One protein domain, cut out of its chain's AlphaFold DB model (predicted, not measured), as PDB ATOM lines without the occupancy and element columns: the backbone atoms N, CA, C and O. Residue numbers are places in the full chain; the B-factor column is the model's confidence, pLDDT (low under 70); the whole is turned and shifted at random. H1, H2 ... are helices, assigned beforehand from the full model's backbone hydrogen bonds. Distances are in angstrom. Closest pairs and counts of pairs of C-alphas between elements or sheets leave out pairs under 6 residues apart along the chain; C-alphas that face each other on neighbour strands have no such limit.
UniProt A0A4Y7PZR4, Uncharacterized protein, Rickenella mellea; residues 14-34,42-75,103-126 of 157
ATOM      1  N   ARG A  14     161.734 159.129 119.442       75.12
ATOM      2  CA  ARG A  14     162.860 159.651 120.231       75.12
ATOM      3  C   ARG A  14     162.446 160.841 121.089       75.12
ATOM      4  O   ARG A  14     162.878 160.926 122.234       75.12
ATOM      5  N   ALA A  15     161.609 161.730 120.554       79.00
ATOM      6  CA  ALA A  15     161.078 162.865 121.302       79.00
ATOM      7  C   ALA A  15     160.220 162.390 122.487       79.00
ATOM      8  O   ALA A  15     160.447 162.817 123.617       79.00
ATOM      9  N   VAL A  16     159.327 161.425 122.249       81.06
ATOM     10  CA  VAL A  16     158.504 160.794 123.294       81.06
ATOM     11  C   VAL A  16     159.376 160.115 124.357       81.06
ATOM     12  O   VAL A  16     159.204 160.357 125.550       81.06
ATOM     13  N   ALA A  17     160.372 159.327 123.938       81.56
ATOM     14  CA  ALA A  17     161.315 158.683 124.854       81.56
ATOM     15  C   ALA A  17     162.066 159.689 125.744       81.56
ATOM     16  O   ALA A  17     162.338 159.393 126.908       81.56
ATOM     17  N   ARG A  18     162.387 160.876 125.214       82.94
ATOM     18  CA  ARG A  18     163.057 161.941 125.965       82.94
ATOM     19  C   ARG A  18     162.153 162.555 127.030       82.94
ATOM     20  O   ARG A  18     162.595 162.691 128.164       82.94
ATOM     21  N   ILE A  19     160.901 162.856 126.692       86.44
ATOM     22  CA  ILE A  19     159.913 163.375 127.653       86.44
ATOM     23  C   ILE A  19     159.735 162.383 128.805       86.44
ATOM     24  O   ILE A  19     159.845 162.747 129.972       86.44
ATOM     25  N   HIS A  20     159.550 161.100 128.480       86.94
ATOM     26  CA  HIS A  20     159.426 160.053 129.491       86.94
ATOM     27  C   HIS A  20     160.668 159.970 130.387       86.94
ATOM     28  O   HIS A  20     160.546 159.811 131.599       86.94
ATOM     29  N   TYR A  21     161.861 160.083 129.799       85.69
ATOM     30  CA  TYR A  21     163.125 160.047 130.527       85.69
ATOM     31  C   TYR A  21     163.260 161.207 131.524       85.69
ATOM     32  O   TYR A  21     163.610 160.968 132.679       85.69
ATOM     33  N   GLU A  22     162.967 162.437 131.096       85.81
ATOM     34  CA  GLU A  22     163.056 163.646 131.929       85.81
ATOM     35  C   GLU A  22     162.080 163.582 133.119       85.81
ATOM     36  O   GLU A  22     162.473 163.806 134.266       85.81
ATOM     37  N   GLU A  23     160.837 163.175 132.871       86.12
ATOM     38  CA  GLU A  23     159.793 163.098 133.899       86.12
ATOM     39  C   GLU A  23     160.051 161.962 134.902       86.12
ATOM     40  O   GLU A  23     159.955 162.150 136.119       86.12
ATOM     41  N   MET A  24     160.477 160.786 134.421       86.44
ATOM     42  CA  MET A  24     160.878 159.685 135.305       86.44
ATOM     43  C   MET A  24     162.100 160.059 136.153       86.44
ATOM     44  O   MET A  24     162.144 159.705 137.333       86.44
ATOM     45  N   ALA A  25     163.067 160.799 135.598       84.12
ATOM     46  CA  ALA A  25     164.222 161.286 136.350       84.12
ATOM     47  C   ALA A  25     163.796 162.213 137.497       84.12
ATOM     48  O   ALA A  25     164.188 161.990 138.645       84.12
ATOM     49  N   ALA A  26     162.942 163.202 137.212       84.81
ATOM     50  CA  ALA A  26     162.422 164.130 138.214       84.81
ATOM     51  C   ALA A  26     161.661 163.397 139.334       84.81
ATOM     52  O   ALA A  26     161.864 163.663 140.524       84.81
ATOM     53  N   TYR A  27     160.839 162.406 138.980       83.38
ATOM     54  CA  TYR A  27     160.116 161.600 139.961       83.38
ATOM     55  C   TYR A  27     161.039 160.789 140.876       83.38
ATOM     56  O   TYR A  27     160.831 160.765 142.093       83.38
ATOM     57  N   LEU A  28     162.056 160.135 140.304       81.25
ATOM     58  CA  LEU A  28     163.019 159.314 141.042       81.25
ATOM     59  C   LEU A  28     163.920 160.154 141.960       81.25
ATOM     60  O   LEU A  28     164.315 159.672 143.020       81.25
ATOM     61  N   MET A  29     164.194 161.416 141.611       80.38
ATOM     62  CA  MET A  29     164.893 162.354 142.499       80.38
ATOM     63  C   MET A  29     164.073 162.677 143.753       80.38
ATOM     64  O   MET A  29     164.599 162.646 144.864       80.38
ATOM     65  N   ASN A  30     162.773 162.932 143.588       76.88
ATOM     66  CA  ASN A  30     161.872 163.265 144.699       76.88
ATOM     67  C   ASN A  30     161.465 162.038 145.525       76.88
ATOM     68  O   ASN A  30     161.063 162.148 146.683       76.88
ATOM     69  N   HIS A  31     161.590 160.851 144.940       69.81
ATOM     70  CA  HIS A  31     161.294 159.590 145.586       69.81
ATOM     71  C   HIS A  31     162.530 158.693 145.460       69.81
ATOM     72  O   HIS A  31     162.571 157.861 144.562       69.81
ATOM     73  N   PRO A  32     163.502 158.723 146.385       65.06
ATOM     74  CA  PRO A  32     164.648 157.803 146.373       65.06
ATOM     75  C   PRO A  32     164.228 156.394 146.810       65.06
ATOM     76  O   PRO A  32     163.457 156.256 147.766       65.06
ATOM     77  N   ALA A  33     164.609 155.345 146.068       60.38
ATOM     78  CA  ALA A  33     164.183 153.961 146.332       60.38
ATOM     79  C   ALA A  33     164.437 153.576 147.798       60.38
ATOM     80  O   ALA A  33     165.567 153.634 148.271       60.38
ATOM     81  N   LYS A  34     163.369 153.227 148.528       55.09
ATOM     82  CA  LYS A  34     163.486 152.580 149.836       55.09
ATOM     83  C   LYS A  34     163.424 151.098 149.536       55.09
ATOM     84  O   LYS A  34     162.392 150.660 149.042       55.09
ATOM     85  N   PRO A  42     159.625 142.199 137.462       54.41
ATOM     86  CA  PRO A  42     160.293 141.862 136.221       54.41
ATOM     87  C   PRO A  42     161.655 142.540 136.185       54.41
ATOM     88  O   PRO A  42     161.777 143.763 136.190       54.41
ATOM     89  N   THR A  43     162.703 141.723 136.268       64.81
ATOM     90  CA  THR A  43     164.071 142.231 136.329       64.81
ATOM     91  C   THR A  43     164.367 143.007 135.047       64.81
ATOM     92  O   THR A  43     163.788 142.722 134.000       64.81
ATOM     93  N   GLN A  44     165.331 143.925 135.077       59.81
ATOM     94  CA  GLN A  44     165.864 144.615 133.890       59.81
ATOM     95  C   GLN A  44     166.103 143.674 132.681       59.81
ATOM     96  O   GLN A  44     165.983 144.079 131.527       59.81
ATOM     97  N   ARG A  45     166.370 142.384 132.939       60.81
ATOM     98  CA  ARG A  45     166.520 141.331 131.921       60.81
ATOM     99  C   ARG A  45     165.251 141.042 131.119       60.81
ATOM    100  O   ARG A  45     165.364 140.665 129.959       60.81
ATOM    101  N   GLU A  46     164.068 141.168 131.709       69.06
ATOM    102  CA  GLU A  46     162.795 140.920 131.021       69.06
ATOM    103  C   GLU A  46     162.403 142.110 130.143       69.06
ATOM    104  O   GLU A  46     161.990 141.916 129.002       69.06
ATOM    105  N   LEU A  47     162.663 143.336 130.605       73.12
ATOM    106  CA  LEU A  47     162.500 144.554 129.800       73.12
ATOM    107  C   LEU A  47     163.425 144.561 128.579       73.12
ATOM    108  O   LEU A  47     163.013 144.947 127.486       73.12
ATOM    109  N   ALA A  48     164.653 144.060 128.732       72.12
ATOM    110  CA  ALA A  48     165.597 143.920 127.630       72.12
ATOM    111  C   ALA A  48     165.117 142.947 126.531       72.12
ATOM    112  O   ALA A  48     165.578 143.052 125.395       72.12
ATOM    113  N   ARG A  49     164.192 142.025 126.844       79.19
ATOM    114  CA  ARG A  49     163.608 141.067 125.885       79.19
ATOM    115  C   ARG A  49     162.392 141.615 125.135       79.19
ATOM    116  O   ARG A  49     161.987 141.011 124.144       79.19
ATOM    117  N   LEU A  50     161.812 142.732 125.580       80.88
ATOM    118  CA  LEU A  50     160.672 143.356 124.909       80.88
ATOM    119  C   LEU A  50     161.087 143.937 123.556       80.88
ATOM    120  O   LEU A  50     162.138 144.583 123.441       80.88
ATOM    121  N   THR A  51     160.224 143.782 122.550       83.31
ATOM    122  CA  THR A  51     160.402 144.466 121.262       83.31
ATOM    123  C   THR A  51     160.359 145.986 121.449       83.31
ATOM    124  O   THR A  51     159.913 146.494 122.480       83.31
ATOM    125  N   THR A  52     160.831 146.748 120.460       78.38
ATOM    126  CA  THR A  52     160.787 148.220 120.509       78.38
ATOM    127  C   THR A  52     159.373 148.738 120.758       78.38
ATOM    128  O   THR A  52     159.186 149.574 121.634       78.38
ATOM    129  N   GLN A  53     158.382 148.185 120.055       78.44
ATOM    130  CA  GLN A  53     156.983 148.577 120.203       78.44
ATOM    131  C   GLN A  53     156.435 148.235 121.595       78.44
ATOM    132  O   GLN A  53     155.850 149.087 122.250       78.44
ATOM    133  N   GLN A  54     156.680 147.020 122.094       82.62
ATOM    134  CA  GLN A  54     156.212 146.614 123.425       82.62
ATOM    135  C   GLN A  54     156.818 147.474 124.536       82.62
ATOM    136  O   GLN A  54     156.134 147.842 125.487       82.62
ATOM    137  N   PHE A  55     158.104 147.808 124.412       82.81
ATOM    138  CA  PHE A  55     158.769 148.686 125.366       82.81
ATOM    139  C   PHE A  55     158.221 150.116 125.309       82.81
ATOM    140  O   PHE A  55     158.073 150.748 126.349       82.81
ATOM    141  N   GLN A  56     157.887 150.621 124.119       83.06
ATOM    142  CA  GLN A  56     157.250 151.930 123.966       83.06
ATOM    143  C   GLN A  56     155.874 151.965 124.618       83.06
ATOM    144  O   GLN A  56     155.610 152.867 125.403       83.06
ATOM    145  N   GLU A  57     155.038 150.961 124.352       83.88
ATOM    146  CA  GLU A  57     153.720 150.845 124.976       83.88
ATOM    147  C   GLU A  57     153.832 150.838 126.504       83.88
ATOM    148  O   GLU A  57     153.138 151.603 127.169       83.88
ATOM    149  N   LEU A  58     154.774 150.062 127.050       84.31
ATOM    150  CA  LEU A  58     155.053 150.045 128.484       84.31
ATOM    151  C   LEU A  58     155.562 151.398 129.002       84.31
ATOM    152  O   LEU A  58     155.137 151.848 130.061       84.31
ATOM    153  N   SER A  59     156.473 152.052 128.279       86.44
ATOM    154  CA  SER A  59     157.031 153.351 128.665       86.44
ATOM    155  C   SER A  59     155.951 154.434 128.713       86.44
ATOM    156  O   SER A  59     155.918 155.201 129.672       86.44
ATOM    157  N   THR A  60     155.035 154.447 127.741       86.12
ATOM    158  CA  THR A  60     153.853 155.320 127.740       86.12
ATOM    159  C   THR A  60     152.905 154.982 128.887       86.12
ATOM    160  O   THR A  60     152.440 155.887 129.568       86.12
ATOM    161  N   ASP A  61     152.646 153.698 129.151       83.81
ATOM    162  CA  ASP A  61     151.759 153.287 130.244       83.81
ATOM    163  C   ASP A  61     152.324 153.702 131.626       83.81
ATOM    164  O   ASP A  61     151.566 154.121 132.500       83.81
ATOM    165  N   VAL A  62     153.653 153.653 131.823       85.81
ATOM    166  CA  VAL A  62     154.327 154.148 133.045       85.81
ATOM    167  C   VAL A  62     154.307 155.675 133.122       85.81
ATOM    168  O   VAL A  62     154.089 156.224 134.198       85.81
ATOM    169  N   TYR A  63     154.519 156.369 132.003       86.56
ATOM    170  CA  TYR A  63     154.445 157.828 131.944       86.56
ATOM    171  C   TYR A  63     153.039 158.349 132.278       86.56
ATOM    172  O   TYR A  63     152.903 159.218 133.137       86.56
ATOM    173  N   ASP A  64     151.995 157.777 131.670       84.38
ATOM    174  CA  ASP A  64     150.594 158.125 131.945       84.38
ATOM    175  C   ASP A  64     150.292 158.021 133.452       84.38
ATOM    176  O   ASP A  64     149.687 158.916 134.046       84.38
ATOM    177  N   GLU A  65     150.743 156.931 134.082       84.12
ATOM    178  CA  GLU A  65     150.551 156.698 135.513       84.12
ATOM    179  C   GLU A  65     151.359 157.670 136.381       84.12
ATOM    180  O   GLU A  65     150.859 158.152 137.399       84.12
ATOM    181  N   LEU A  66     152.583 158.008 135.968       85.12
ATOM    182  CA  LEU A  66     153.417 158.981 136.664       85.12
ATOM    183  C   LEU A  66     152.742 160.357 136.708       85.12
ATOM    184  O   LEU A  66     152.614 160.950 137.782       85.12
ATOM    185  N   ILE A  67     152.286 160.842 135.553       83.56
ATOM    186  CA  ILE A  67     151.605 162.134 135.432       83.56
ATOM    187  C   ILE A  67     150.299 162.125 136.225       83.56
ATOM    188  O   ILE A  67     150.016 163.075 136.956       83.56
ATOM    189  N   ARG A  68     149.530 161.029 136.160       82.50
ATOM    190  CA  ARG A  68     148.319 160.861 136.973       82.50
ATOM    191  C   ARG A  68     148.626 160.998 138.461       82.50
ATOM    192  O   ARG A  68     147.923 161.729 139.147       82.50
ATOM    193  N   LYS A  69     149.675 160.336 138.952       76.88
ATOM    194  CA  LYS A  69     150.069 160.347 140.368       76.88
ATOM    195  C   LYS A  69     150.629 161.696 140.832       76.88
ATOM    196  O   LYS A  69     150.552 161.999 142.018       76.88
ATOM    197  N   ASN A  70     151.192 162.492 139.921       76.06
ATOM    198  CA  ASN A  70     151.668 163.843 140.220       76.06
ATOM    199  C   ASN A  70     150.525 164.876 140.229       76.06
ATOM    200  O   ASN A  70     150.545 165.804 141.030       76.06
ATOM    201  N   ASN A  71     149.519 164.696 139.363       74.00
ATOM    202  CA  ASN A  71     148.379 165.610 139.237       74.00
ATOM    203  C   ASN A  71     147.238 165.303 140.220       74.00
ATOM    204  O   ASN A  71     146.549 166.220 140.651       74.00
ATOM    205  N   ASN A  72     147.038 164.031 140.576       65.75
ATOM    206  CA  ASN A  72     146.096 163.597 141.607       65.75
ATOM    207  C   ASN A  72     146.877 163.234 142.874       65.75
ATOM    208  O   ASN A  72     147.200 162.070 143.119       65.75
ATOM    209  N   SER A  73     147.187 164.254 143.677       55.69
ATOM    210  CA  SER A  73     147.700 164.104 145.046       55.69
ATOM    211  C   SER A  73     146.717 163.360 145.960       55.69
ATOM    212  O   SER A  73     147.123 162.786 146.971       55.69
ATOM    213  N   GLU A  74     145.441 163.322 145.576       53.28
ATOM    214  CA  GLU A  74     144.375 162.585 146.234       53.28
ATOM    215  C   GLU A  74     144.076 161.320 145.415       53.28
ATOM    216  O   GLU A  74     143.789 161.371 144.221       53.28
ATOM    217  N   ASN A  75     144.228 160.158 146.044       54.66
ATOM    218  CA  ASN A  75     144.157 158.797 145.489       54.66
ATOM    219  C   ASN A  75     142.768 158.403 144.905       54.66
ATOM    220  O   ASN A  75     142.363 157.247 145.002       54.66
ATOM    221  N   PHE A 103     155.624 150.587 141.827       79.38
ATOM    222  CA  PHE A 103     155.578 151.442 140.631       79.38
ATOM    223  C   PHE A 103     156.885 152.223 140.395       79.38
ATOM    224  O   PHE A 103     157.384 152.358 139.284       79.38
ATOM    225  N   LYS A 104     157.507 152.658 141.485       79.19
ATOM    226  CA  LYS A 104     158.820 153.290 141.493       79.19
ATOM    227  C   LYS A 104     159.946 152.452 140.882       79.19
ATOM    228  O   LYS A 104     160.756 152.983 140.129       79.19
ATOM    229  N   ASP A 105     160.008 151.165 141.205       76.75
ATOM    230  CA  ASP A 105     161.041 150.282 140.664       76.75
ATOM    231  C   ASP A 105     160.828 150.099 139.164       76.75
ATOM    232  O   ASP A 105     161.789 150.125 138.404       76.75
ATOM    233  N   PHE A 106     159.566 150.021 138.724       80.50
ATOM    234  CA  PHE A 106     159.226 150.047 137.302       80.50
ATOM    235  C   PHE A 106     159.712 151.331 136.622       80.50
ATOM    236  O   PHE A 106     160.342 151.236 135.570       80.50
ATOM    237  N   CYS A 107     159.508 152.503 137.234       84.12
ATOM    238  CA  CYS A 107     160.049 153.767 136.720       84.12
ATOM    239  C   CYS A 107     161.576 153.699 136.575       84.12
ATOM    240  O   CYS A 107     162.109 154.054 135.528       84.12
ATOM    241  N   ASN A 108     162.277 153.180 137.588       82.56
ATOM    242  CA  ASN A 108     163.731 153.038 137.558       82.56
ATOM    243  C   ASN A 108     164.206 152.073 136.460       82.56
ATOM    244  O   ASN A 108     165.151 152.369 135.732       82.56
ATOM    245  N   TYR A 109     163.539 150.930 136.288       82.31
ATOM    246  CA  TYR A 109     163.919 149.978 135.249       82.31
ATOM    247  C   TYR A 109     163.659 150.512 133.834       82.31
ATOM    248  O   TYR A 109     164.469 150.275 132.939       82.31
ATOM    249  N   VAL A 110     162.557 151.240 133.623       86.12
ATOM    250  CA  VAL A 110     162.252 151.873 132.331       86.12
ATOM    251  C   VAL A 110     163.220 153.020 132.046       86.12
ATOM    252  O   VAL A 110     163.701 153.125 130.920       86.12
ATOM    253  N   PHE A 111     163.574 153.818 133.054       85.44
ATOM    254  CA  PHE A 111     164.582 154.874 132.953       85.44
ATOM    255  C   PHE A 111     165.947 154.331 132.499       85.44
ATOM    256  O   PHE A 111     166.523 154.820 131.522       85.44
ATOM    257  N   GLU A 112     166.444 153.276 133.150       81.31
ATOM    258  CA  GLU A 112     167.716 152.642 132.781       81.31
ATOM    259  C   GLU A 112     167.665 152.010 131.381       81.31
ATOM    260  O   GLU A 112     168.622 152.092 130.604       81.31
ATOM    261  N   GLU A 113     166.532 151.416 131.008       84.25
ATOM    262  CA  GLU A 113     166.363 150.814 129.685       84.25
ATOM    263  C   GLU A 113     166.235 151.876 128.570       84.25
ATOM    264  O   GLU A 113     166.798 151.685 127.489       84.25
ATOM    265  N   LEU A 114     165.603 153.030 128.829       84.69
ATOM    266  CA  LEU A 114     165.589 154.192 127.924       84.69
ATOM    267  C   LEU A 114     167.008 154.713 127.678       84.69
ATOM    268  O   LEU A 114     167.414 154.884 126.525       84.69
ATOM    269  N   ARG A 115     167.802 154.863 128.745       81.25
ATOM    270  CA  ARG A 115     169.218 155.262 128.673       81.25
ATOM    271  C   ARG A 115     170.066 154.287 127.849       81.25
ATOM    272  O   ARG A 115     171.050 154.687 127.221       81.25
ATOM    273  N   ARG A 116     169.717 152.997 127.863       80.88
ATOM    274  CA  ARG A 116     170.414 151.948 127.103       80.88
ATOM    275  C   ARG A 116     170.012 151.930 125.627       80.88
ATOM    276  O   ARG A 116     170.884 151.764 124.777       80.88
ATOM    277  N   ARG A 117     168.715 152.075 125.328       79.19
ATOM    278  CA  ARG A 117     168.158 152.004 123.963       79.19
ATOM    279  C   ARG A 117     168.328 153.298 123.166       79.19
ATOM    280  O   ARG A 117     168.371 153.232 121.940       79.19
ATOM    281  N   VAL A 118     168.438 154.446 123.834       76.44
ATOM    282  CA  VAL A 118     168.608 155.762 123.199       76.44
ATOM    283  C   VAL A 118     169.871 156.433 123.760       76.44
ATOM    284  O   VAL A 118     169.794 157.181 124.734       76.44
ATOM    285  N   PRO A 119     171.055 156.159 123.176       70.44
ATOM    286  CA  PRO A 119     172.331 156.683 123.663       70.44
ATOM    287  C   PRO A 119     172.369 158.211 123.754       70.44
ATOM    288  O   PRO A 119     172.955 158.735 124.694       70.44
ATOM    289  N   ASP A 120     171.680 158.905 122.845       68.19
ATOM    290  CA  ASP A 120     171.593 160.372 122.788       68.19
ATOM    291  C   ASP A 120     170.952 160.981 124.053       68.19
ATOM    292  O   ASP A 120     171.219 162.128 124.405       68.19
ATOM    293  N   LEU A 121     170.152 160.209 124.806       64.31
ATOM    294  CA  LEU A 121     169.615 160.652 126.101       64.31
ATOM    295  C   LEU A 121     170.708 160.799 127.165       64.31
ATOM    296  O   LEU A 121     170.540 161.571 128.106       64.31
ATOM    297  N   LYS A 122     171.841 160.096 127.021       58.72
ATOM    298  CA  LYS A 122     172.979 160.220 127.945       58.72
ATOM    299  C   LYS A 122     173.592 161.617 127.903       58.72
ATOM    300  O   LYS A 122     174.085 162.066 128.930       58.72
ATOM    301  N   GLU A 123     173.541 162.293 126.756       53.28
ATOM    302  CA  GLU A 123     174.032 163.669 126.616       53.28
ATOM    303  C   GLU A 123     173.035 164.688 127.182       53.28
ATOM    304  O   GLU A 123     173.430 165.673 127.802       53.28
ATOM    305  N   VAL A 124     171.729 164.420 127.062       51.38
ATOM    306  CA  VAL A 124     170.675 165.259 127.662       51.38
ATOM    307  C   VAL A 124     170.650 165.122 129.188       51.38
ATOM    308  O   VAL A 124     170.429 166.109 129.889       51.38
ATOM    309  N   GLY A 125     170.996 163.945 129.719       47.59
ATOM    310  CA  GLY A 125     171.208 163.700 131.149       47.59
ATOM    311  C   GLY A 125     172.340 164.517 131.791       47.59
ATOM    312  O   GLY A 125     172.497 164.460 133.004       47.59
ATOM    313  N   VAL A 126     173.105 165.299 131.016       46.78
ATOM    314  CA  VAL A 126     174.109 166.258 131.522       46.78
ATOM    315  C   VAL A 126     173.515 167.660 131.739       46.78
ATOM    316  O   VAL A 126     174.138 168.501 132.383       46.78
TER     317      VAL A 126
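What this domain is: This is residues 14 to 34, 42 to 75 and 103 to 126 of the 157 residues of an uncharacterized protein of Rickenella mellea (UniProt A0A4Y7PZR4). Three longer helices, H1, H3 and H4, make a crossed bundle, their centres at the corners of a triangle; H1 packs on both others, while H3 and H4 only just meet. Short H2 packs on H4, and short H5 sits round a corner past the end of H4, close to H1. The printed part has 79 residues with five named helices, H1 to H5 in chain order, and no named strand; its class is all helix. It is compact, with a radius of gyration of the C-alphas of 12.3 A, and it is rounded, spanning 34 by 28 by 25 A.

Where its parts are: Find C-alpha 14 at (162.860, 159.651, 120.231); from there H1, residues 14 to 30, runs 24.8 A to C-alpha 30 at (161.872, 163.265, 144.699). After the first cut look for H2, four residues, 44 to 47. A tight link leads to H3, residues 52 to 71, the longest helix, 28.4 A from first to last C-alpha. After the second cut H4, residues 103 to 117, covers 20.9 A. A tight link leads to H5, residues 121 to 124, which ends at C-alpha 124 at (170.675, 165.259, 127.662).

How they stand to each other: Begin with the hub, H4, which touches the other four helices. It touches H1 at a steep tilt of 42 degrees, opposite ways; look at the closest C-alphas, those of Tyr 21 and Phe 111, 5.9 A apart. H3 and H4 only just touch, with 3 pairs of C-alphas within 8 A, through residues 59 to 62 of H3 and 106 to 110 of H4 alone; the closest are those of Ser 59 and Val 110, 6.5 A apart, and the helices run opposite ways at a steep tilt of 43 degrees. H1 touches H3 at a steep tilt of 44 degrees, the same way, with the C-alphas of His 20 and Tyr 63 closest, at 6.0 A. H2 touches residues 109 to 113 of H4 alone, the closest C-alphas being those of Gln 44 and Tyr 109, 5.9 A apart. H4 and H5 only just touch, with 3 pairs of C-alphas within 8 A, and only at the corner; the C-alphas of Arg 115 and Leu 121 are closest, at 6.0 A. H5 is apart from H2 and H3. In H1, H3 and H4 every O i to N i+4 pair is within hydrogen-bond range; H2 and H5 are too short for one.

The domain as a whole: The C-alphas farthest apart, those of Glu 74 and Pro 119, are 36.4 A from each other. Residues 35 to 41 and 76 to 102 are not printed; the gaps across these cuts are 17.6 A from C-alpha 34 to 42 and 14.4 A from C-alpha 75 to 103. Of the links that are printed whole, none is long. The mean pLDDT of the printed part is 75.9; look for values under 70 at residues 31 to 34, 42 to 46, 72 to 75 and 120 to 126.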